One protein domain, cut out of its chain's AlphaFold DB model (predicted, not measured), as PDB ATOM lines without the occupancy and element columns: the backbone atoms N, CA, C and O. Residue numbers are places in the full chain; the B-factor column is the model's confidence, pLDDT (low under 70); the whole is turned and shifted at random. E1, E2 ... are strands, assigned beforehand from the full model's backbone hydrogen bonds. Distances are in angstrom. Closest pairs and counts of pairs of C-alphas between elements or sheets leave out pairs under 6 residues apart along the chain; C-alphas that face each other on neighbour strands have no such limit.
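Overview. This is residues 138 to 210 of the 212 residues of an uncharacterized protein of Archaeoglobus sulfaticallidus PM70-1 (UniProt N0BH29). Look for a long, strongly twisted antiparallel sheet: E3, E4 and E5 side by side, with short E1 and E2 along E3's other edge. The loop of residues 141 to 161 runs from E1 to E5, where residues 151 to 152 pair with 204 to 205, and back to E2. The 73 printed residues, all strand in class, hold E1 to E5 in chain order and no named helix; the whole is elongated, 40 by 22 by 18 A, and only just compact, close to loose, with a radius of gyration of the C-alphas of 13.2 A.

Along the chain. Find E1, residues 138 to 140, from C-alpha 138 at (98.761, 139.811, 99.973); then E2, 162 to 164; E3, 170 to 177, 22.4 A; E4, 181 to 192, 34.0 A; and E5, 195 to 208, 36.0 A, ending with C-alpha 208 at (91.011, 135.778, 114.207).

Arrangement. E2 to E5 form a meander, each the antiparallel neighbour of the one before; N 164 and O 170 are 2.8 A apart, N 175 and O 185 2.9 A, N 186 and O 201 2.8 A. Antiparallel to E3, E1 has N 140 3.0 A from O 174. E5 bends by 60 degrees at residue 205.

Size, cuts and confidence. The farthest C-alphas, Glu 167 and Phe 210, are 40.7 A apart. E1 to E2 is a long link; the printed part has no cut, and no printed residue is under 70 in pLDDT.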
ATOM      1  N   GLU A 138      98.152 138.498 100.167       96.44
ATOM      2  CA  GLU A 138      98.761 139.811  99.973       96.44
ATOM      3  C   GLU A 138     100.267 139.697 100.197       96.44
ATOM      4  O   GLU A 138     100.690 139.181 101.227       96.44
ATOM      5  N   ILE A 139     101.100 140.167  99.269       97.88
ATOM      6  CA  ILE A 139     102.556 140.209  99.465       97.88
ATOM      7  C   ILE A 139     102.871 141.272 100.516       97.88
ATOM      8  O   ILE A 139     102.426 142.410 100.393       97.88
ATOM      9  N   VAL A 140     103.669 140.931 101.525       96.81
ATOM     10  CA  VAL A 140     103.970 141.836 102.643       96.81
ATOM     11  C   VAL A 140     105.461 142.115 102.785       96.81
ATOM     12  O   VAL A 140     106.310 141.313 102.402       96.81
ATOM     13  N   ASP A 141     105.759 143.283 103.348       95.38
ATOM     14  CA  ASP A 141     107.050 143.669 103.908       95.38
ATOM     15  C   ASP A 141     106.837 144.342 105.281       95.38
ATOM     16  O   ASP A 141     105.701 144.498 105.730       95.38
ATOM     17  N   GLU A 142     107.915 144.771 105.945       89.31
ATOM     18  CA  GLU A 142     107.868 145.451 107.257       89.31
ATOM     19  C   GLU A 142     106.997 146.717 107.288       89.31
ATOM     20  O   GLU A 142     106.589 147.149 108.359       89.31
ATOM     21  N   ASN A 143     106.735 147.348 106.138       89.38
ATOM     22  CA  ASN A 143     105.901 148.551 106.070       89.38
ATOM     23  C   ASN A 143     104.429 148.221 105.794       89.38
ATOM     24  O   ASN A 143     103.599 149.130 105.751       89.38
ATOM     25  N   SER A 144     104.123 146.950 105.529       88.81
ATOM     26  CA  SER A 144     102.798 146.477 105.123       88.81
ATOM     27  C   SER A 144     102.011 145.872 106.289       88.81
ATOM     28  O   SER A 144     100.796 145.738 106.193       88.81
ATOM     29  N   ILE A 145     102.683 145.520 107.387       89.88
ATOM     30  CA  ILE A 145     102.087 144.910 108.580       89.88
ATOM     31  C   ILE A 145     102.624 145.571 109.849       89.88
ATOM     32  O   ILE A 145     103.743 146.080 109.856       89.88
ATOM     33  N   ASP A 146     101.850 145.511 110.930       89.62
ATOM     34  CA  ASP A 146     102.375 145.747 112.274       89.62
ATOM     35  C   ASP A 146     102.961 144.431 112.800       89.62
ATOM     36  O   ASP A 146     102.244 143.447 112.980       89.62
ATOM     37  N   VAL A 147     104.283 144.368 112.962       86.31
ATOM     38  CA  VAL A 147     104.983 143.128 113.335       86.31
ATOM     39  C   VAL A 147     104.657 142.664 114.755       86.31
ATOM     40  O   VAL A 147     104.799 141.470 115.031       86.31
ATOM     41  N   ASP A 148     104.197 143.574 115.619       87.81
ATOM     42  CA  ASP A 148     103.843 143.291 117.014       87.81
ATOM     43  C   ASP A 148     102.467 142.602 117.140       87.81
ATOM     44  O   ASP A 148     102.176 141.981 118.165       87.81
ATOM     45  N   ASP A 149     101.642 142.632 116.085       91.94
ATOM     46  CA  ASP A 149     100.333 141.960 116.039       91.94
ATOM     47  C   ASP A 149     100.434 140.435 115.829       91.94
ATOM     48  O   ASP A 149      99.420 139.722 115.858       91.94
ATOM     49  N   TYR A 150     101.642 139.910 115.601       94.19
ATOM     50  CA  TYR A 150     101.867 138.521 115.211       94.19
ATOM     51  C   TYR A 150     102.770 137.764 116.186       94.19
ATOM     52  O   TYR A 150     103.806 138.241 116.644       94.19
ATOM     53  N   GLU A 151     102.406 136.509 116.438       95.94
ATOM     54  CA  GLU A 151     103.268 135.530 117.092       95.94
ATOM     55  C   GLU A 151     104.189 134.897 116.040       95.94
ATOM     56  O   GLU A 151     103.743 134.124 115.184       95.94
ATOM     57  N   TRP A 152     105.477 135.234 116.102       95.69
ATOM     58  CA  TRP A 152     106.505 134.728 115.194       95.69
ATOM     59  C   TRP A 152     106.957 133.324 115.603       95.69
ATOM     60  O   TRP A 152     107.459 133.102 116.703       95.69
ATOM     61  N   LEU A 153     106.777 132.369 114.694       96.44
ATOM     62  CA  LEU A 153     107.155 130.961 114.863       96.44
ATOM     63  C   LEU A 153     108.595 130.693 114.411       96.44
ATOM     64  O   LEU A 153     109.209 129.708 114.821       96.44
ATOM     65  N   VAL A 154     109.108 131.558 113.536       94.25
ATOM     66  CA  VAL A 154     110.454 131.509 112.968       94.25
ATOM     67  C   VAL A 154     111.051 132.907 113.068       94.25
ATOM     68  O   VAL A 154     110.347 133.894 112.860       94.25
ATOM     69  N   ASP A 155     112.344 132.987 113.375       92.06
ATOM     70  CA  ASP A 155     113.078 134.251 113.352       92.06
ATOM     71  C   ASP A 155     113.275 134.707 111.897       92.06
ATOM     72  O   ASP A 155     113.868 133.990 111.083       92.06
ATOM     73  N   VAL A 156     112.721 135.869 111.558       92.12
ATOM     74  CA  VAL A 156     112.752 136.441 110.209       92.12
ATOM     75  C   VAL A 156     113.386 137.823 110.283       92.12
ATOM     76  O   VAL A 156     112.785 138.768 110.781       92.12
ATOM     77  N   GLU A 157     114.599 137.946 109.748       87.56
ATOM     78  CA  GLU A 157     115.369 139.195 109.815       87.56
ATOM     79  C   GLU A 157     114.854 140.293 108.866       87.56
ATOM     80  O   GLU A 157     115.008 141.478 109.152       87.56
ATOM     81  N   ASP A 158     114.301 139.916 107.707       92.81
ATOM     82  CA  ASP A 158     113.907 140.854 106.649       92.81
ATOM     83  C   ASP A 158     112.761 140.277 105.816       92.81
ATOM     84  O   ASP A 158     112.911 139.233 105.167       92.81
ATOM     85  N   LEU A 159     111.637 140.993 105.798       96.06
ATOM     86  CA  LEU A 159     110.415 140.580 105.098       96.06
ATOM     87  C   LEU A 159     110.383 141.021 103.635       96.06
ATOM     88  O   LEU A 159     109.476 140.635 102.898       96.06
ATOM     89  N   LYS A 160     111.343 141.836 103.179       97.19
ATOM     90  CA  LYS A 160     111.312 142.359 101.809       97.19
ATOM     91  C   LYS A 160     111.378 141.220 100.790       97.19
ATOM     92  O   LYS A 160     112.288 140.395 100.869       97.19
ATOM     93  N   PRO A 161     110.504 141.207  99.770       98.44
ATOM     94  CA  PRO A 161     110.665 140.318  98.629       98.44
ATOM     95  C   PRO A 161     112.060 140.471  98.021       98.44
ATOM     96  O   PRO A 161     112.520 141.593  97.776       98.44
ATOM     97  N   LYS A 162     112.758 139.361  97.787       98.31
ATOM     98  CA  LYS A 162     114.171 139.380  97.410       98.31
ATOM     99  C   LYS A 162     114.559 138.260  96.456       98.31
ATOM    100  O   LYS A 162     114.009 137.164  96.476       98.31
ATOM    101  N   VAL A 163     115.568 138.551  95.641       98.69
ATOM    102  CA  VAL A 163     116.249 137.591  94.768       98.69
ATOM    103  C   VAL A 163     117.684 137.424  95.256       98.69
ATOM    104  O   VAL A 163     118.436 138.396  95.431       98.69
ATOM    105  N   ILE A 164     118.081 136.175  95.467       98.38
ATOM    106  CA  ILE A 164     119.391 135.784  95.982       98.38
ATOM    107  C   ILE A 164     120.074 134.929  94.917       98.38
ATOM    108  O   ILE A 164     119.579 133.870  94.542       98.38
ATOM    109  N   PHE A 165     121.226 135.393  94.439       97.94
ATOM    110  CA  PHE A 165     122.071 134.631  93.526       97.94
ATOM    111  C   PHE A 165     123.106 133.843  94.331       97.94
ATOM    112  O   PHE A 165     123.696 134.372  95.275       97.94
ATOM    113  N   GLY A 166     123.322 132.592  93.942       95.00
ATOM    114  CA  GLY A 166     124.275 131.660  94.538       95.00
ATOM    115  C   GLY A 166     124.474 130.467  93.605       95.00
ATOM    116  O   GLY A 166     124.372 130.624  92.392       95.00
ATOM    117  N   GLU A 167     124.701 129.269  94.156       93.38
ATOM    118  CA  GLU A 167     124.733 128.024  93.362       93.38
ATOM    119  C   GLU A 167     123.423 127.788  92.595       93.38
ATOM    120  O   GLU A 167     123.422 127.306  91.466       93.38
ATOM    121  N   THR A 168     122.308 128.171  93.214       95.50
ATOM    122  CA  THR A 168     120.983 128.268  92.600       95.50
ATOM    123  C   THR A 168     120.420 129.657  92.872       95.50
ATOM    124  O   THR A 168     120.728 130.265  93.904       95.50
ATOM    125  N   VAL A 169     119.615 130.179  91.945       98.50
ATOM    126  CA  VAL A 169     118.881 131.427  92.180       98.50
ATOM    127  C   VAL A 169     117.685 131.122  93.075       98.50
ATOM    128  O   VAL A 169     116.998 130.117  92.884       98.50
ATOM    129  N   LYS A 170     117.452 131.974  94.069       98.69
ATOM    130  CA  LYS A 170     116.318 131.861  94.984       98.69
ATOM    131  C   LYS A 170     115.496 133.135  94.948       98.69
ATOM    132  O   LYS A 170     116.071 134.224  94.976       98.69
ATOM    133  N   VAL A 171     114.177 132.997  94.925       98.75
ATOM    134  CA  VAL A 171     113.250 134.109  95.155       98.75
ATOM    135  C   VAL A 171     112.539 133.845  96.467       98.75
ATOM    136  O   VAL A 171     111.930 132.796  96.640       98.75
ATOM    137  N   GLU A 172     112.651 134.782  97.396       98.62
ATOM    138  CA  GLU A 172     112.011 134.708  98.702       98.62
ATOM    139  C   GLU A 172     111.075 135.897  98.872       98.62
ATOM    140  O   GLU A 172     111.453 137.035  98.595       98.62
ATOM    141  N   PHE A 173     109.852 135.642  99.312       98.44
ATOM    142  CA  PHE A 173     108.896 136.683  99.662       98.44
ATOM    143  C   PHE A 173     107.877 136.143 100.655       98.44
ATOM    144  O   PHE A 173     107.741 134.931 100.840       98.44
ATOM    145  N   PHE A 174     107.154 137.059 101.286       98.25
ATOM    146  CA  PHE A 174     106.191 136.737 102.321       98.25
ATOM    147  C   PHE A 174     104.808 137.179 101.893       98.25
ATOM    148  O   PHE A 174     104.659 138.162 101.164       98.25
ATOM    149  N   THR A 175     103.802 136.444 102.341       97.88
ATOM    150  CA  THR A 175     102.414 136.811 102.108       97.88
ATOM    151  C   THR A 175     101.576 136.694 103.363       97.88
ATOM    152  O   THR A 175     101.839 135.850 104.217       97.88
ATOM    153  N   LEU A 176     100.549 137.525 103.451       96.62
ATOM    154  CA  LEU A 176      99.541 137.505 104.490       96.62
ATOM    155  C   LEU A 176      98.245 136.911 103.933       96.62
ATOM    156  O   LEU A 176      97.783 137.304 102.865       96.62
ATOM    157  N   VAL A 177      97.649 135.980 104.679       94.62
ATOM    158  CA  VAL A 177      96.332 135.402 104.375       94.62
ATOM    159  C   VAL A 177      95.457 135.462 105.616       94.62
ATOM    160  O   VAL A 177      95.862 135.008 106.688       94.62
ATOM    161  N   GLY A 178      94.235 135.973 105.458       90.25
ATOM    162  CA  GLY A 178      93.272 136.153 106.548       90.25
ATOM    163  C   GLY A 178      92.211 135.060 106.687       90.25
ATOM    164  O   GLY A 178      91.308 135.215 107.497       90.25
ATOM    165  N   VAL A 179      92.261 133.962 105.929       84.75
ATOM    166  CA  VAL A 179      91.218 132.919 105.988       84.75
ATOM    167  C   VAL A 179      91.279 132.151 107.310       84.75
ATOM    168  O   VAL A 179      92.275 131.474 107.593       84.75
ATOM    169  N   VAL A 180      90.187 132.212 108.078       84.62
ATOM    170  CA  VAL A 180      89.959 131.673 109.437       84.62
ATOM    171  C   VAL A 180      90.852 132.308 110.504       84.62
ATOM    172  O   VAL A 180      90.379 132.677 111.577       84.62
ATOM    173  N   ARG A 181      92.143 132.455 110.219       90.44
ATOM    174  CA  ARG A 181      93.148 133.065 111.085       90.44
ATOM    175  C   ARG A 181      94.209 133.736 110.228       90.44
ATOM    176  O   ARG A 181      94.645 133.138 109.236       90.44
ATOM    177  N   TRP A 182      94.648 134.921 110.643       94.56
ATOM    178  CA  TRP A 182      95.751 135.621 109.992       94.56
ATOM    179  C   TRP A 182      97.036 134.806 110.088       94.56
ATOM    180  O   TRP A 182      97.415 134.334 111.162       94.56
ATOM    181  N   ARG A 183      97.690 134.605 108.948       96.31
ATOM    182  CA  ARG A 183      98.923 133.825 108.826       96.31
ATOM    183  C   ARG A 183      99.866 134.509 107.858       96.31
ATOM    184  O   ARG A 183      99.441 134.886 106.767       96.31
ATOM    185  N   ILE A 184     101.132 134.593 108.248       97.19
ATOM    186  CA  ILE A 184     102.212 135.009 107.359       97.19
ATOM    187  C   ILE A 184     102.902 133.754 106.845       97.19
ATOM    188  O   ILE A 184     103.399 132.935 107.624       97.19
ATOM    189  N   PHE A 185     102.923 133.607 105.527       97.69
ATOM    190  CA  PHE A 185     103.626 132.544 104.832       97.69
ATOM    191  C   PHE A 185     104.930 133.074 104.263       97.69
ATOM    192  O   PHE A 185     104.957 134.137 103.647       97.69
ATOM    193  N   ARG A 186     105.997 132.297 104.405       98.31
ATOM    194  CA  ARG A 186     107.225 132.460 103.637       98.31
ATOM    195  C   ARG A 186     107.147 131.578 102.404       98.31
ATOM    196  O   ARG A 186     106.860 130.389 102.523       98.31
ATOM    197  N   HIS A 187     107.444 132.141 101.240       98.38
ATOM    198  CA  HIS A 187     107.606 131.404  99.994       98.38
ATOM    199  C   HIS A 187     109.061 131.471  99.554       98.38
ATOM    200  O   HIS A 187     109.612 132.561  99.416       98.38
ATOM    201  N   LEU A 188     109.658 130.309  99.301       98.38
ATOM    202  CA  LEU A 188     111.010 130.185  98.778       98.38
ATOM    203  C   LEU A 188     110.976 129.409  97.460       98.38
ATOM    204  O   LEU A 188     110.793 128.192  97.441       98.38
ATOM    205  N   ASP A 189     111.157 130.119  96.352       98.69
ATOM    206  CA  ASP A 189     111.255 129.530  95.021       98.69
ATOM    207  C   ASP A 189     112.721 129.219  94.697       98.69
ATOM    208  O   ASP A 189     113.567 130.112  94.655       98.69
ATOM    209  N   LEU A 190     113.017 127.942  94.455       98.44
ATOM    210  CA  LEU A 190     114.349 127.424  94.144       98.44
ATOM    211  C   LEU A 190     114.470 127.157  92.642       98.44
ATOM    212  O   LEU A 190     113.832 126.233  92.126       98.44
ATOM    213  N   TYR A 191     115.285 127.952  91.946       98.50
ATOM    214  CA  TYR A 191     115.357 127.949  90.484       98.50
ATOM    215  C   TYR A 191     116.394 126.977  89.906       98.50
ATOM    216  O   TYR A 191     117.520 126.843  90.387       98.50
ATOM    217  N   SER A 192     116.018 126.373  88.780       97.31
ATOM    218  CA  SER A 192     116.864 125.681  87.809       97.31
ATOM    219  C   SER A 192     116.486 126.192  86.412       97.31
ATOM    220  O   SER A 192     115.478 125.785  85.829       97.31
ATOM    221  N   GLY A 193     117.242 127.170  85.900       95.81
ATOM    222  CA  GLY A 193     116.781 127.996  84.775       95.81
ATOM    223  C   GLY A 193     115.586 128.856  85.198       95.81
ATOM    224  O   GLY A 193     115.650 129.466  86.257       95.81
ATOM    225  N   TYR A 194     114.505 128.865  84.409       97.56
ATOM    226  CA  TYR A 194     113.205 129.481  84.753       97.56
ATOM    227  C   TYR A 194     112.177 128.482  85.296       97.56
ATOM    228  O   TYR A 194     110.999 128.799  85.461       97.56
ATOM    229  N   ARG A 195     112.628 127.265  85.608       97.94
ATOM    230  CA  ARG A 195     111.832 126.297  86.358       97.94
ATOM    231  C   ARG A 195     112.143 126.452  87.828       97.94
ATOM    232  O   ARG A 195     113.310 126.577  88.186       97.94
ATOM    233  N   PHE A 196     111.132 126.379  88.680       98.25
ATOM    234  CA  PHE A 196     111.339 126.436  90.117       98.25
ATOM    235  C   PHE A 196     110.395 125.514  90.878       98.25
ATOM    236  O   PHE A 196     109.294 125.182  90.431       98.25
ATOM    237  N   LYS A 197     110.853 125.105  92.058       98.00
ATOM    238  CA  LYS A 197     110.013 124.502  93.094       98.00
ATOM    239  C   LYS A 197     109.791 125.529  94.187       98.00
ATOM    240  O   LYS A 197     110.712 126.271  94.504       98.00
ATOM    241  N   THR A 198     108.595 125.537  94.756       98.12
ATOM    242  CA  THR A 198     108.241 126.426  95.860       98.12
ATOM    243  C   THR A 198     108.220 125.633  97.153       98.12
ATOM    244  O   THR A 198     107.487 124.650  97.267       98.12
ATOM    245  N   GLU A 199     108.988 126.086  98.131       97.88
ATOM    246  CA  GLU A 199     108.829 125.714  99.531       97.88
ATOM    247  C   GLU A 199     107.963 126.783 100.203       97.88
ATOM    248  O   GLU A 199     108.085 127.975  99.913       97.88
ATOM    249  N   THR A 200     107.004 126.373 101.030       97.06
ATOM    250  CA  THR A 200     106.109 127.302 101.728       97.06
ATOM    251  C   THR A 200     105.918 126.856 103.161       97.06
ATOM    252  O   THR A 200     105.607 125.693 103.414       97.06
ATOM    253  N   GLU A 201     106.083 127.791 104.088       97.12
ATOM    254  CA  GLU A 201     105.924 127.561 105.520       97.12
ATOM    255  C   GLU A 201     105.217 128.741 106.188       97.12
ATOM    256  O   GLU A 201     105.271 129.868 105.698       97.12
ATOM    257  N   ILE A 202     104.538 128.477 107.303       97.25
ATOM    258  CA  ILE A 202     103.949 129.523 108.142       97.25
ATOM    259  C   ILE A 202     105.048 130.027 109.073       97.25
ATOM    260  O   ILE A 202     105.591 129.243 109.848       97.25
ATOM    261  N   VAL A 203     105.349 131.323 109.013       97.62
ATOM    262  CA  VAL A 203     106.381 131.953 109.855       97.62
ATOM    263  C   VAL A 203     105.797 132.782 110.989       97.62
ATOM    264  O   VAL A 203     106.479 132.999 111.984       97.62
ATOM    265  N   ALA A 204     104.536 133.203 110.875       96.94
ATOM    266  CA  ALA A 204     103.843 133.900 111.949       96.94
ATOM    267  C   ALA A 204     102.331 133.658 111.912       96.94
ATOM    268  O   ALA A 204     101.746 133.396 110.852       96.94
ATOM    269  N   VAL A 205     101.690 133.771 113.075       96.56
ATOM    270  CA  VAL A 205     100.236 133.661 113.240       96.56
ATOM    271  C   VAL A 205      99.693 134.886 113.972       96.56
ATOM    272  O   VAL A 205     100.244 135.312 114.978       96.56
ATOM    273  N   GLY A 206      98.604 135.452 113.464       93.38
ATOM    274  CA  GLY A 206      97.903 136.584 114.071       93.38
ATOM    275  C   GLY A 206      96.608 136.160 114.767       93.38
ATOM    276  O   GLY A 206      96.391 134.975 115.062       93.38
ATOM    277  N   GLY A 207      95.738 137.140 115.018       91.06
ATOM    278  CA  GLY A 207      94.399 136.945 115.586       91.06
ATOM    279  C   GLY A 207      93.393 136.274 114.638       91.06
ATOM    280  O   GLY A 207      93.751 135.721 113.594       91.06
ATOM    281  N   GLU A 208      92.112 136.317 115.019       87.94
ATOM    282  CA  GLU A 208      91.011 135.778 114.207       87.94
ATOM    283  C   GLU A 208      90.961 136.431 112.820       87.94
ATOM    284  O   GLU A 208      91.143 137.640 112.667       87.94
ATOM    285  N   GLY A 209      90.750 135.598 111.804       83.94
ATOM    286  CA  GLY A 209      90.625 136.009 110.412       83.94
ATOM    287  C   GLY A 209      89.165 136.132 109.973       83.94
ATOM    288  O   GLY A 209      88.251 136.215 110.790       83.94
ATOM    289  N   PHE A 210      88.928 136.094 108.665       78.38
ATOM    290  CA  PHE A 210      87.591 136.052 108.078       78.38
ATOM    291  C   PHE A 210      87.212 134.632 107.639       78.38
ATOM    292  O   PHE A 210      88.067 133.817 107.291       78.38
TER     293      PHE A 210